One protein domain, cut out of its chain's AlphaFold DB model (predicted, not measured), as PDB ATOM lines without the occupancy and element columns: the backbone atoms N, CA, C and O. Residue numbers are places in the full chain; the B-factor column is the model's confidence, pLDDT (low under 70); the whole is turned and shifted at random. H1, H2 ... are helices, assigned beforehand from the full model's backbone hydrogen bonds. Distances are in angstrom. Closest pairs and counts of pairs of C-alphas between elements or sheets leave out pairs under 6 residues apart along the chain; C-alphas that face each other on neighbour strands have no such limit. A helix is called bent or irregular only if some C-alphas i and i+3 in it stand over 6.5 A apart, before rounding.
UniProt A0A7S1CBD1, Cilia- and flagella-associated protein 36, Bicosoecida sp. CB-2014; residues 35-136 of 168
ATOM      1  N   TYR A  35      22.865  -3.158  14.172       65.44
ATOM      2  CA  TYR A  35      22.333  -2.558  15.417       65.44
ATOM      3  C   TYR A  35      22.507  -3.384  16.686       65.44
ATOM      4  O   TYR A  35      22.811  -2.839  17.746       65.44
ATOM      5  N   SER A  36      22.296  -4.696  16.611       68.75
ATOM      6  CA  SER A  36      22.556  -5.573  17.752       68.75
ATOM      7  C   SER A  36      24.055  -5.650  18.060       68.75
ATOM      8  O   SER A  36      24.427  -5.764  19.225       68.75
ATOM      9  N   GLU A  37      24.915  -5.525  17.050       75.56
ATOM     10  CA  GLU A  37      26.372  -5.485  17.197       75.56
ATOM     11  C   GLU A  37      26.865  -4.129  17.724       75.56
ATOM     12  O   GLU A  37      27.667  -4.113  18.645       75.56
ATOM     13  N   GLU A  38      26.327  -3.009  17.244       80.81
ATOM     14  CA  GLU A  38      26.597  -1.641  17.691       80.81
ATOM     15  C   GLU A  38      26.147  -1.443  19.133       80.81
ATOM     16  O   GLU A  38      26.910  -0.889  19.918       80.81
ATOM     17  N   ALA A  39      24.976  -1.959  19.534       79.62
ATOM     18  CA  ALA A  39      24.608  -1.986  20.950       79.62
ATOM     19  C   ALA A  39      25.595  -2.803  21.763       79.62
ATOM     20  O   ALA A  39      26.055  -2.340  22.800       79.62
ATOM     21  N   ARG A  40      25.891  -4.035  21.332       80.81
ATOM     22  CA  ARG A  40      26.790  -4.926  22.076       80.81
ATOM     23  C   ARG A  40      28.172  -4.310  22.216       80.81
ATOM     24  O   ARG A  40      28.752  -4.366  23.295       80.81
ATOM     25  N   GLU A  41      28.676  -3.691  21.160       85.81
ATOM     26  CA  GLU A  41      29.957  -3.010  21.156       85.81
ATOM     27  C   GLU A  41      29.914  -1.748  22.021       85.81
ATOM     28  O   GLU A  41      30.815  -1.532  22.830       85.81
ATOM     29  N   PHE A  42      28.850  -0.948  21.931       89.06
ATOM     30  CA  PHE A  42      28.655   0.215  22.790       89.06
ATOM     31  C   PHE A  42      28.633  -0.187  24.267       89.06
ATOM     32  O   PHE A  42      29.361   0.398  25.069       89.06
ATOM     33  N   ILE A  43      27.858  -1.217  24.616       87.31
ATOM     34  CA  ILE A  43      27.768  -1.776  25.965       87.31
ATOM     35  C   ILE A  43      29.147  -2.266  26.413       87.31
ATOM     36  O   ILE A  43      29.621  -1.857  27.468       87.31
ATOM     37  N   ALA A  44      29.837  -3.077  25.607       86.62
ATOM     38  CA  ALA A  44      31.161  -3.599  25.945       86.62
ATOM     39  C   ALA A  44      32.192  -2.481  26.168       86.62
ATOM     40  O   ALA A  44      33.006  -2.561  27.089       86.62
ATOM     41  N   ARG A  45      32.135  -1.414  25.361       88.62
ATOM     42  CA  ARG A  45      33.016  -0.251  25.497       88.62
ATOM     43  C   ARG A  45      32.684   0.610  26.708       88.62
ATOM     44  O   ARG A  45      33.599   1.234  27.215       88.62
ATOM     45  N   HIS A  46      31.434   0.685  27.162       89.56
ATOM     46  CA  HIS A  46      31.018   1.655  28.185       89.56
ATOM     47  C   HIS A  46      30.634   1.040  29.532       89.56
ATOM     48  O   HIS A  46      30.527   1.771  30.516       89.56
ATOM     49  N   ALA A  47      30.474  -0.284  29.618       87.88
ATOM     50  CA  ALA A  47      30.067  -0.978  30.839       87.88
ATOM     51  C   ALA A  47      31.016  -0.709  32.018       87.88
ATOM     52  O   ALA A  47      30.562  -0.622  33.152       87.88
ATOM     53  N   TYR A  48      32.308  -0.460  31.779       86.56
ATOM     54  CA  TYR A  48      33.245  -0.110  32.854       86.56
ATOM     55  C   TYR A  48      32.843   1.159  33.632       86.56
ATOM     56  O   TYR A  48      33.161   1.263  34.813       86.56
ATOM     57  N   LYS A  49      32.102   2.098  33.017       86.75
ATOM     58  CA  LYS A  49      31.584   3.312  33.684       86.75
ATOM     59  C   LYS A  49      30.525   3.000  34.754       86.75
ATOM     60  O   LYS A  49      30.157   3.873  35.535       86.75
ATOM     61  N   PHE A  50      30.032   1.763  34.777       89.00
ATOM     62  CA  PHE A  50      29.010   1.263  35.691       89.00
ATOM     63  C   PHE A  50      29.569   0.228  36.682       89.00
ATOM     64  O   PHE A  50      28.800  -0.380  37.418       89.00
ATOM     65  N   ALA A  51      30.893   0.017  36.725       84.69
ATOM     66  CA  ALA A  51      31.522  -1.019  37.553       84.69
ATOM     67  C   ALA A  51      31.296  -0.842  39.065       84.69
ATOM     68  O   ALA A  51      31.191  -1.836  39.782       84.69
ATOM     69  N   ASP A  52      31.193   0.405  39.529       82.94
ATOM     70  CA  ASP A  52      30.924   0.762  40.928       82.94
ATOM     71  C   ASP A  52      29.538   1.415  41.102       82.94
ATOM     72  O   ASP A  52      29.247   2.012  42.136       82.94
ATOM     73  N   ALA A  53      28.680   1.326  40.082       83.56
ATOM     74  CA  ALA A  53      27.345   1.908  40.118       83.56
ATOM     75  C   ALA A  53      26.383   1.033  40.932       83.56
ATOM     76  O   ALA A  53      26.365  -0.192  40.798       83.56
ATOM     77  N   THR A  54      25.546   1.674  41.744       79.38
ATOM     78  CA  THR A  54      24.430   1.024  42.441       79.38
ATOM     79  C   THR A  54      23.134   1.271  41.672       79.38
ATOM     80  O   THR A  54      23.050   2.199  40.873       79.38
ATOM     81  N   GLU A  55      22.102   0.449  41.873       72.44
ATOM     82  CA  GLU A  55      20.819   0.662  41.183       72.44
ATOM     83  C   GLU A  55      20.141   1.993  41.555       72.44
ATOM     84  O   GLU A  55      19.339   2.502  40.768       72.44
ATOM     85  N   ASP A  56      20.480   2.556  42.717       76.19
ATOM     86  CA  ASP A  56      19.816   3.716  43.314       76.19
ATOM     87  C   ASP A  56      20.569   5.043  43.101       76.19
ATOM     88  O   ASP A  56      19.965   6.111  43.222       76.19
ATOM     89  N   GLU A  57      21.863   5.007  42.760       79.69
ATOM     90  CA  GLU A  57      22.682   6.205  42.534       79.69
ATOM     91  C   GLU A  57      23.089   6.344  41.067       79.69
ATOM     92  O   GLU A  57      23.867   5.551  40.538       79.69
ATOM     93  N   HIS A  58      22.584   7.395  40.413       84.25
ATOM     94  CA  HIS A  58      22.833   7.660  38.994       84.25
ATOM     95  C   HIS A  58      23.708   8.901  38.819       84.25
ATOM     96  O   HIS A  58      23.372   9.988  39.296       84.25
ATOM     97  N   THR A  59      24.823   8.765  38.108       87.50
ATOM     98  CA  THR A  59      25.725   9.882  37.802       87.50
ATOM     99  C   THR A  59      25.335  10.578  36.497       87.50
ATOM    100  O   THR A  59      24.720   9.990  35.602       87.50
ATOM    101  N   LEU A  60      25.738  11.845  36.342       88.25
ATOM    102  CA  LEU A  60      25.538  12.580  35.085       88.25
ATOM    103  C   LEU A  60      26.246  11.903  33.899       88.25
ATOM    104  O   LEU A  60      25.726  11.929  32.788       88.25
ATOM    105  N   GLU A  61      27.391  11.258  34.129       87.62
ATOM    106  CA  GLU A  61      28.114  10.511  33.091       87.62
ATOM    107  C   GLU A  61      27.351   9.267  32.622       87.62
ATOM    108  O   GLU A  61      27.356   8.956  31.431       87.62
ATOM    109  N   GLN A  62      26.658   8.572  33.527       87.62
ATOM    110  CA  GLN A  62      25.819   7.423  33.174       87.62
ATOM    111  C   GLN A  62      24.598   7.856  32.361       87.62
ATOM    112  O   GLN A  62      24.225   7.181  31.401       87.62
ATOM    113  N   TYR A  63      24.005   9.003  32.703       88.50
ATOM    114  CA  TYR A  63      22.904   9.571  31.930       88.50
ATOM    115  C   TYR A  63      23.359  10.068  30.550       88.50
ATOM    116  O   TYR A  63      22.684   9.808  29.557       88.50
ATOM    117  N   ALA A  64      24.530  10.701  30.448       89.50
ATOM    118  CA  ALA A  64      25.113  11.071  29.155       89.50
ATOM    119  C   ALA A  64      25.379   9.829  28.282       89.50
ATOM    120  O   ALA A  64      25.011   9.798  27.110       89.50
ATOM    121  N   CYS A  65      25.912   8.758  28.883       90.81
ATOM    122  CA  CYS A  65      26.105   7.475  28.208       90.81
ATOM    123  C   CYS A  65      24.782   6.876  27.699       90.81
ATOM    124  O   CYS A  65      24.751   6.265  26.633       90.81
ATOM    125  N   TYR A  66      23.691   7.056  28.445       91.12
ATOM    126  CA  TYR A  66      22.357   6.658  28.009       91.12
ATOM    127  C   TYR A  66      21.857   7.486  26.823       91.12
ATOM    128  O   TYR A  66      21.306   6.913  25.891       91.12
ATOM    129  N   GLN A  67      22.069   8.804  26.812       90.75
ATOM    130  CA  GLN A  67      21.670   9.646  25.678       90.75
ATOM    131  C   GLN A  67      22.411   9.257  24.391       90.75
ATOM    132  O   GLN A  67      21.804   9.182  23.324       90.75
ATOM    133  N   GLU A  68      23.705   8.945  24.498       89.44
ATOM    134  CA  GLU A  68      24.488   8.409  23.382       89.44
ATOM    135  C   GLU A  68      23.926   7.064  22.904       89.44
ATOM    136  O   GLU A  68      23.721   6.874  21.706       89.44
ATOM    137  N   TYR A  69      23.588   6.162  23.827       87.50
ATOM    138  CA  TYR A  69      22.971   4.880  23.494       87.50
ATOM    139  C   TYR A  69      21.594   5.034  22.829       87.50
ATOM    140  O   TYR A  69      21.314   4.384  21.823       87.50
ATOM    141  N   GLN A  70      20.743   5.923  23.347       89.19
ATOM    142  CA  GLN A  70      19.416   6.216  22.801       89.19
ATOM    143  C   GLN A  70      19.510   6.734  21.360       89.19
ATOM    144  O   GLN A  70      18.719   6.320  20.512       89.19
ATOM    145  N   SER A  71      20.509   7.571  21.058       86.94
ATOM    146  CA  SER A  71      20.704   8.137  19.717       86.94
ATOM    147  C   SER A  71      20.954   7.085  18.630       86.94
ATOM    148  O   SER A  71      20.649   7.328  17.465       86.94
ATOM    149  N   LEU A  72      21.432   5.890  19.005       82.81
ATOM    150  CA  LEU A  72      21.601   4.772  18.075       82.81
ATOM    151  C   LEU A  72      20.250   4.268  17.551       82.81
ATOM    152  O   LEU A  72      20.162   3.801  16.420       82.81
ATOM    153  N   TYR A  73      19.187   4.368  18.347       82.50
ATOM    154  CA  TYR A  73      17.900   3.738  18.047       82.50
ATOM    155  C   TYR A  73      16.777   4.725  17.748       82.50
ATOM    156  O   TYR A  73      15.841   4.377  17.028       82.50
ATOM    157  N   GLU A  74      16.846   5.934  18.300       85.81
ATOM    158  CA  GLU A  74      15.734   6.883  18.344       85.81
ATOM    159  C   GLU A  74      15.165   7.211  16.956       85.81
ATOM    160  O   GLU A  74      13.970   7.025  16.733       85.81
ATOM    161  N   ASP A  75      16.007   7.603  15.998       84.19
ATOM    162  CA  ASP A  75      15.568   7.982  14.646       84.19
ATOM    163  C   ASP A  75      14.870   6.827  13.906       84.19
ATOM    164  O   ASP A  75      13.815   6.996  13.288       84.19
ATOM    165  N   LYS A  76      15.402   5.608  14.044       82.25
ATOM    166  CA  LYS A  76      14.879   4.419  13.361       82.25
ATOM    167  C   LYS A  76      13.614   3.881  13.998       82.25
ATOM    168  O   LYS A  76      12.681   3.519  13.281       82.25
ATOM    169  N   ILE A  77      13.560   3.852  15.331       86.81
ATOM    170  CA  ILE A  77      12.335   3.507  16.049       86.81
ATOM    171  C   ILE A  77      11.251   4.510  15.658       86.81
ATOM    172  O   ILE A  77      10.176   4.087  15.246       86.81
ATOM    173  N   MET A  78      11.524   5.817  15.705       86.88
ATOM    174  CA  MET A  78      10.528   6.826  15.333       86.88
ATOM    175  C   MET A  78      10.067   6.672  13.882       86.88
ATOM    176  O   MET A  78       8.863   6.615  13.644       86.88
ATOM    177  N   THR A  79      10.990   6.489  12.937       87.38
ATOM    178  CA  THR A  79      10.657   6.274  11.519       87.38
ATOM    179  C   THR A  79       9.769   5.042  11.318       87.38
ATOM    180  O   THR A  79       8.778   5.097  10.586       87.38
ATOM    181  N   TYR A  80      10.079   3.930  11.990       87.31
ATOM    182  CA  TYR A  80       9.272   2.712  11.932       87.31
ATOM    183  C   TYR A  80       7.876   2.927  12.534       87.31
ATOM    184  O   TYR A  80       6.859   2.572  11.937       87.31
ATOM    185  N   LEU A  81       7.809   3.563  13.704       88.25
ATOM    186  CA  LEU A  81       6.554   3.853  14.391       88.25
ATOM    187  C   LEU A  81       5.641   4.773  13.575       88.25
ATOM    188  O   LEU A  81       4.436   4.523  13.497       88.25
ATOM    189  N   GLU A  82       6.201   5.794  12.930       87.69
ATOM    190  CA  GLU A  82       5.468   6.687  12.032       87.69
ATOM    191  C   GLU A  82       4.942   5.946  10.799       87.69
ATOM    192  O   GLU A  82       3.765   6.083  10.453       87.69
ATOM    193  N   ALA A  83       5.773   5.104  10.174       86.62
ATOM    194  CA  ALA A  83       5.388   4.311   9.005       86.62
ATOM    195  C   ALA A  83       4.235   3.330   9.295       86.62
ATOM    196  O   ALA A  83       3.434   3.025   8.398       86.62
ATOM    197  N   HIS A  84       4.130   2.871  10.544       85.38
ATOM    198  CA  HIS A  84       3.128   1.906  10.999       85.38
ATOM    199  C   HIS A  84       1.981   2.553  11.790       85.38
ATOM    200  O   HIS A  84       1.037   1.864  12.181       85.38
ATOM    201  N   GLY A  85       2.013   3.875  11.989       85.94
ATOM    202  CA  GLY A  85       0.978   4.625  12.701       85.94
ATOM    203  C   GLY A  85       0.846   4.240  14.179       85.94
ATOM    204  O   GLY A  85      -0.260   4.263  14.726       85.94
ATOM    205  N   VAL A  86       1.949   3.850  14.821       87.31
ATOM    206  CA  VAL A  86       1.985   3.423  16.225       87.31
ATOM    207  C   VAL A  86       2.531   4.554  17.092       87.31
ATOM    208  O   VAL A  86       3.619   5.064  16.867       87.31
ATOM    209  N   ALA A  87       1.794   4.943  18.134       87.38
ATOM    210  CA  ALA A  87       2.286   5.936  19.086       87.38
ATOM    211  C   ALA A  87       3.428   5.360  19.957       87.38
ATOM    212  O   ALA A  87       3.299   4.219  20.416       87.38
ATOM    213  N   PRO A  88       4.472   6.136  20.311       85.44
ATOM    214  CA  PRO A  88       5.591   5.658  21.140       85.44
ATOM    215  C   PRO A  88       5.165   5.017  22.468       85.44
ATOM    216  O   PRO A  88       5.649   3.950  22.840       85.44
ATOM    217  N   ALA A  89       4.175   5.599  23.151       86.06
ATOM    218  CA  ALA A  89       3.630   5.034  24.388       86.06
ATOM    219  C   ALA A  89       2.910   3.687  24.165       86.06
ATOM    220  O   ALA A  89       2.948   2.799  25.019       86.06
ATOM    221  N   ALA A  90       2.250   3.516  23.013       86.88
ATOM    222  CA  ALA A  90       1.610   2.256  22.648       86.88
ATOM    223  C   ALA A  90       2.652   1.190  22.286       86.88
ATOM    224  O   ALA A  90       2.478   0.034  22.667       86.88
ATOM    225  N   PHE A  91       3.736   1.580  21.613       87.94
ATOM    226  CA  PHE A  91       4.873   0.712  21.313       87.94
ATOM    227  C   PHE A  91       5.567   0.208  22.583       87.94
ATOM    228  O   PHE A  91       5.747  -0.995  22.756       87.94
ATOM    229  N   GLN A  92       5.862   1.105  23.525       86.38
ATOM    230  CA  GLN A  92       6.498   0.753  24.795       86.38
ATOM    231  C   GLN A  92       5.661  -0.249  25.604       86.38
ATOM    232  O   GLN A  92       6.202  -1.181  26.200       86.38
ATOM    233  N   ARG A  93       4.328  -0.094  25.609       87.69
ATOM    234  CA  ARG A  93       3.420  -1.070  26.229       87.69
ATOM    235  C   ARG A  93       3.503  -2.430  25.538       87.69
ATOM    236  O   ARG A  93       3.663  -3.433  26.221       87.69
ATOM    237  N   GLN A  94       3.457  -2.452  24.207       87.81
ATOM    238  CA  GLN A  94       3.550  -3.690  23.429       87.81
ATOM    239  C   GLN A  94       4.874  -4.421  23.655       87.81
ATOM    240  O   GLN A  94       4.869  -5.636  23.818       87.81
ATOM    241  N   CYS A  95       5.991  -3.696  23.759       87.88
ATOM    242  CA  CYS A  95       7.283  -4.276  24.120       87.88
ATOM    243  C   CYS A  95       7.240  -4.931  25.510       87.88
ATOM    244  O   CYS A  95       7.643  -6.079  25.678       87.88
ATOM    245  N   LYS A  96       6.699  -4.235  26.519       87.25
ATOM    246  CA  LYS A  96       6.568  -4.777  27.885       87.25
ATOM    247  C   LYS A  96       5.671  -6.011  27.949       87.25
ATOM    248  O   LYS A  96       5.943  -6.914  28.741       87.25
ATOM    249  N   ASP A  97       4.615  -6.045  27.143       86.25
ATOM    250  CA  ASP A  97       3.722  -7.198  27.046       86.25
ATOM    251  C   ASP A  97       4.423  -8.374  26.351       86.25
ATOM    252  O   ASP A  97       4.348  -9.506  26.829       86.25
ATOM    253  N   ALA A  98       5.182  -8.104  25.287       84.12
ATOM    254  CA  ALA A  98       5.920  -9.110  24.532       84.12
ATOM    255  C   ALA A  98       7.089  -9.736  25.316       84.12
ATOM    256  O   ALA A  98       7.377 -10.916  25.127       84.12
ATOM    257  N   LEU A  99       7.679  -9.028  26.290       82.75
ATOM    258  CA  LEU A  99       8.651  -9.611  27.234       82.75
ATOM    259  C   LEU A  99       8.089 -10.760  28.085       82.75
ATOM    260  O   LEU A  99       8.856 -11.558  28.626       82.75
ATOM    261  N   ARG A 100       6.763 -10.839  28.243       83.31
ATOM    262  CA  ARG A 100       6.096 -11.941  28.956       83.31
ATOM    263  C   ARG A 100       5.943 -13.192  28.086       83.31
ATOM    264  O   ARG A 100       5.498 -14.220  28.589       83.31
ATOM    265  N   GLY A 101       6.253 -13.077  26.796       77.00
ATOM    266  CA  GLY A 101       6.185 -14.143  25.810       77.00
ATOM    267  C   GLY A 101       7.397 -15.088  25.822       77.00
ATOM    268  O   GLY A 101       8.234 -15.030  26.728       77.00
ATOM    269  N   PRO A 102       7.479 -15.989  24.825       73.75
ATOM    270  CA  PRO A 102       8.584 -16.937  24.669       73.75
ATOM    271  C   PRO A 102       9.945 -16.239  24.480       73.75
ATOM    272  O   PRO A 102      10.013 -15.105  24.008       73.75
ATOM    273  N   SER A 103      11.034 -16.917  24.857       70.88
ATOM    274  CA  SER A 103      12.411 -16.444  24.622       70.88
ATOM    275  C   SER A 103      12.846 -16.658  23.163       70.88
ATOM    276  O   SER A 103      12.188 -17.423  22.460       70.88
ATOM    277  N   GLU A 104      13.965 -16.073  22.703       71.12
ATOM    278  CA  GLU A 104      14.544 -16.376  21.373       71.12
ATOM    279  C   GLU A 104      14.675 -17.882  21.111       71.12
ATOM    280  O   GLU A 104      14.386 -18.361  20.015       71.12
ATOM    281  N   LYS A 105      15.058 -18.657  22.135       65.12
ATOM    282  CA  LYS A 105      15.222 -20.117  22.029       65.12
ATOM    283  C   LYS A 105      13.910 -20.850  21.744       65.12
ATOM    284  O   LYS A 105      13.940 -21.956  21.213       65.12
ATOM    285  N   ASP A 106      12.788 -20.220  22.073       72.62
ATOM    286  CA  ASP A 106      11.432 -20.729  21.886       72.62
ATOM    287  C   ASP A 106      10.712 -20.028  20.713       72.62
ATOM    288  O   ASP A 106       9.496 -20.154  20.571       72.62
ATOM    289  N   GLY A 107      11.448 -19.278  19.879       68.00
ATOM    290  CA  GLY A 107      10.907 -18.541  18.731       68.00
ATOM    291  C   GLY A 107      10.276 -17.186  19.072       68.00
ATOM    292  O   GLY A 107       9.443 -16.705  18.309       68.00
ATOM    293  N   GLY A 108      10.615 -16.598  20.222       75.88
ATOM    294  CA  GLY A 108      10.263 -15.220  20.578       75.88
ATOM    295  C   GLY A 108      11.371 -14.205  20.272       75.88
ATOM    296  O   GLY A 108      12.379 -14.541  19.666       75.88
ATOM    297  N   HIS A 109      11.191 -12.962  20.725       79.81
ATOM    298  CA  HIS A 109      12.086 -11.824  20.425       79.81
ATOM    299  C   HIS A 109      12.566 -11.117  21.701       79.81
ATOM    300  O   HIS A 109      12.629  -9.891  21.772       79.81
ATOM    301  N   ARG A 110      12.762 -11.868  22.787       82.12
ATOM    302  CA  ARG A 110      12.863 -11.295  24.132       82.12
ATOM    303  C   ARG A 110      14.138 -10.473  24.346       82.12
ATOM    304  O   ARG A 110      14.035  -9.377  24.889       82.12
ATOM    305  N   GLU A 111      15.308 -10.975  23.968       78.69
ATOM    306  CA  GLU A 111      16.580 -10.244  24.033       78.69
ATOM    307  C   GLU A 111      16.542  -9.011  23.125       78.69
ATOM    308  O   GLU A 111      16.931  -7.925  23.558       78.69
ATOM    309  N   PHE A 112      16.003  -9.141  21.910       82.62
ATOM    310  CA  PHE A 112      15.789  -8.001  21.011       82.62
ATOM    311  C   PHE A 112      14.901  -6.917  21.648       82.62
ATOM    312  O   PHE A 112      15.251  -5.735  21.655       82.62
ATOM    313  N   ILE A 113      13.777  -7.312  22.254       85.25
ATOM    314  CA  ILE A 113      12.853  -6.391  22.925       85.25
ATOM    315  C   ILE A 113      13.486  -5.762  24.177       85.25
ATOM    316  O   ILE A 113      13.250  -4.583  24.439       85.25
ATOM    317  N   GLU A 114      14.288  -6.502  24.952       83.31
ATOM    318  CA  GLU A 114      15.029  -5.933  26.090       83.31
ATOM    319  C   GLU A 114      16.009  -4.845  25.630       83.31
ATOM    320  O   GLU A 114      16.060  -3.775  26.238       83.31
ATOM    321  N   VAL A 115      16.731  -5.072  24.527       83.25
ATOM    322  CA  VAL A 115      17.634  -4.071  23.933       83.25
ATOM    323  C   VAL A 115      16.853  -2.824  23.511       83.25
ATOM    324  O   VAL A 115      17.207  -1.716  23.915       83.25
ATOM    325  N   LEU A 116      15.736  -2.985  22.797       85.00
ATOM    326  CA  LEU A 116      14.889  -1.858  22.388       85.00
ATOM    327  C   LEU A 116      14.337  -1.067  23.574       85.00
ATOM    328  O   LEU A 116      14.379   0.161  23.585       85.00
ATOM    329  N   LEU A 117      13.837  -1.761  24.596       87.06
ATOM    330  CA  LEU A 117      13.322  -1.112  25.796       87.06
ATOM    331  C   LEU A 117      14.423  -0.403  26.578       87.06
ATOM    332  O   LEU A 117      14.156   0.642  27.165       87.06
ATOM    333  N   SER A 118      15.649  -0.929  26.574       87.50
ATOM    334  CA  SER A 118      16.787  -0.253  27.193       87.50
ATOM    335  C   SER A 118      17.129   1.062  26.487       87.50
ATOM    336  O   SER A 118      17.451   2.031  27.161       87.50
ATOM    337  N   ALA A 119      16.938   1.163  25.169       86.56
ATOM    338  CA  ALA A 119      17.120   2.418  24.438       86.56
ATOM    339  C   ALA A 119      16.028   3.468  24.735       86.56
ATOM    340  O   ALA A 119      16.226   4.649  24.470       86.56
ATOM    341  N   MET A 120      14.883   3.050  25.289       85.44
ATOM    342  CA  MET A 120      13.754   3.930  25.626       85.44
ATOM    343  C   MET A 120      13.631   4.240  27.123       85.44
ATOM    344  O   MET A 120      12.956   5.195  27.508       85.44
ATOM    345  N   GLU A 121      14.195   3.390  27.983       87.94
ATOM    346  CA  GLU A 121      14.057   3.474  29.433       87.94
ATOM    347  C   GLU A 121      15.428   3.463  30.101       87.94
ATOM    348  O   GLU A 121      16.042   2.408  30.281       87.94
ATOM    349  N   PHE A 122      15.849   4.632  30.589       88.00
ATOM    350  CA  PHE A 122      17.076   4.766  31.372       88.00
ATOM    351  C   PHE A 122      17.214   3.728  32.506       88.00
ATOM    352  O   PHE A 122      18.278   3.121  32.599       88.00
ATOM    353  N   PRO A 123      16.178   3.413  33.317       87.94
ATOM    354  CA  PRO A 123      16.308   2.390  34.360       87.94
ATOM    355  C   PRO A 123      16.671   0.997  33.825       87.94
ATOM    356  O   PRO A 123      17.387   0.243  34.485       87.94
ATOM    357  N   ARG A 124      16.192   0.636  32.627       88.25
ATOM    358  CA  ARG A 124      16.528  -0.645  31.992       88.25
ATOM    359  C   ARG A 124      17.939  -0.633  31.434       88.25
ATOM    360  O   ARG A 124      18.673  -1.587  31.666       88.25
ATOM    361  N   PHE A 125      18.325   0.450  30.764       89.94
ATOM    362  CA  PHE A 125      19.701   0.651  30.319       89.94
ATOM    363  C   PHE A 125      20.687   0.580  31.484       89.94
ATOM    364  O   PHE A 125      21.664  -0.157  31.423       89.94
ATOM    365  N   HIS A 126      20.395   1.277  32.582       89.12
ATOM    366  CA  HIS A 126      21.242   1.289  33.765       89.12
ATOM    367  C   HIS A 126      21.435  -0.125  34.328       89.12
ATOM    368  O   HIS A 126      22.564  -0.565  34.534       89.12
ATOM    369  N   ARG A 127      20.346  -0.886  34.500       88.38
ATOM    370  CA  ARG A 127      20.414  -2.289  34.944       88.38
ATOM    371  C   ARG A 127      21.216  -3.173  34.000       88.38
ATOM    372  O   ARG A 127      22.004  -3.992  34.473       88.38
ATOM    373  N   LEU A 128      21.024  -3.013  32.691       87.56
ATOM    374  CA  LEU A 128      21.776  -3.742  31.674       87.56
ATOM    375  C   LEU A 128      23.276  -3.463  31.821       87.56
ATOM    376  O   LEU A 128      24.056  -4.401  31.962       87.56
ATOM    377  N   MET A 129      23.664  -2.189  31.891       88.88
ATOM    378  CA  MET A 129      25.061  -1.769  32.000       88.88
ATOM    379  C   MET A 129      25.714  -2.216  33.310       88.88
ATOM    380  O   MET A 129      26.827  -2.731  33.265       88.88
ATOM    381  N   VAL A 130      25.026  -2.105  34.453       88.44
ATOM    382  CA  VAL A 130      25.510  -2.618  35.754       88.44
ATOM    383  C   VAL A 130      25.709  -4.131  35.706       88.44
ATOM    384  O   VAL A 130      26.749  -4.645  36.116       88.44
ATOM    385  N   THR A 131      24.736  -4.857  35.152       86.88
ATOM    386  CA  THR A 131      24.804  -6.318  35.019       86.88
ATOM    387  C   THR A 131      25.968  -6.731  34.119       86.88
ATOM    388  O   THR A 131      26.707  -7.656  34.453       86.88
ATOM    389  N   THR A 132      26.176  -6.032  33.000       86.19
ATOM    390  CA  THR A 132      27.314  -6.288  32.113       86.19
ATOM    391  C   THR A 132      28.643  -5.914  32.765       86.19
ATOM    392  O   THR A 132      29.605  -6.670  32.645       86.19
ATOM    393  N   ALA A 133      28.705  -4.807  33.506       86.88
ATOM    394  CA  ALA A 133      29.901  -4.386  34.229       86.88
ATOM    395  C   ALA A 133      30.334  -5.420  35.276       86.88
ATOM    396  O   ALA A 133      31.521  -5.716  35.390       86.88
ATOM    397  N   ALA A 134      29.375  -6.032  35.979       84.50
ATOM    398  CA  ALA A 134      29.631  -7.095  36.948       84.50
ATOM    399  C   ALA A 134      30.194  -8.385  36.315       84.50
ATOM    400  O   ALA A 134      30.871  -9.156  36.994       84.50
ATOM    401  N   MET A 135      29.927  -8.627  35.025       81.38
ATOM    402  CA  MET A 135      30.466  -9.771  34.277       81.38
ATOM    403  C   MET A 135      31.849  -9.502  33.676       81.38
ATOM    404  O   MET A 135      32.531 -10.451  33.279       81.38
ATOM    405  N   LEU A 136      32.277  -8.238  33.587       77.75
ATOM    406  CA  LEU A 136      33.624  -7.924  33.131       77.75
ATOM    407  C   LEU A 136      34.633  -8.451  34.157       77.75
ATOM    408  O   LEU A 136      34.427  -8.299  35.365       77.75
TER     409      LEU A 136
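What this domain is: This is residues 35 to 136 of the 168 residues of the protein "Cilia- and flagella-associated protein 36" of Bicosoecida sp. CB-2014 (UniProt A0A7S1CBD1). A long bent helix, H2, runs along one side; H1 folds back beside its first arm, H5 reaches across from that arm to H1, and H3 with H4 makes a second hairpin. The all-helix printed part has 102 residues, five named helices, H1 to H5, and no named strand. It is compact, radius of gyration of the C-alphas 14.1 A, spanning 40 by 30 by 26 A.

How they stand to each other: H1, residues 35 to 50, is irregular: C-alphas 45 and 48 are 7.4 A apart. H2, residues 60 to 84, by its hydrogen bonds one helix, is bent: C-alphas 72 and 75 are 7.6 A apart, with arms H2a, 60 to 72, and H2b, 75 to 84. H1 and H2a form a hairpin; their closest C-alphas, Lys 49 and Gln 62, are 7.1 A apart. H3, residues 88 to 98, and H4, 110 to 120, form another; closest C-alphas Cys 95 and Ile 113, 6.1 A. H5, residues 122 to 135, touches H1 with 129 to 133 alone; closest C-alphas Ala 47 and Ala 133, 4.8 A. O i to N i+4 pairs are all within hydrogen-bond range in H2b, H3, H4 and H5; 9 of 12 in H1, 8 of 9 in H2a.

Where its parts are: H1 measures 21.7 A from C-alpha 35 (22.333, -2.558, 15.417); H5, 20.0 A, ends at C-alpha 135 (30.466, -9.771, 34.277).

The domain as a whole: The printed part has no cut; the H3 to H4 link is long. Residues 35 to 36, 105 and 107 have pLDDT under 70.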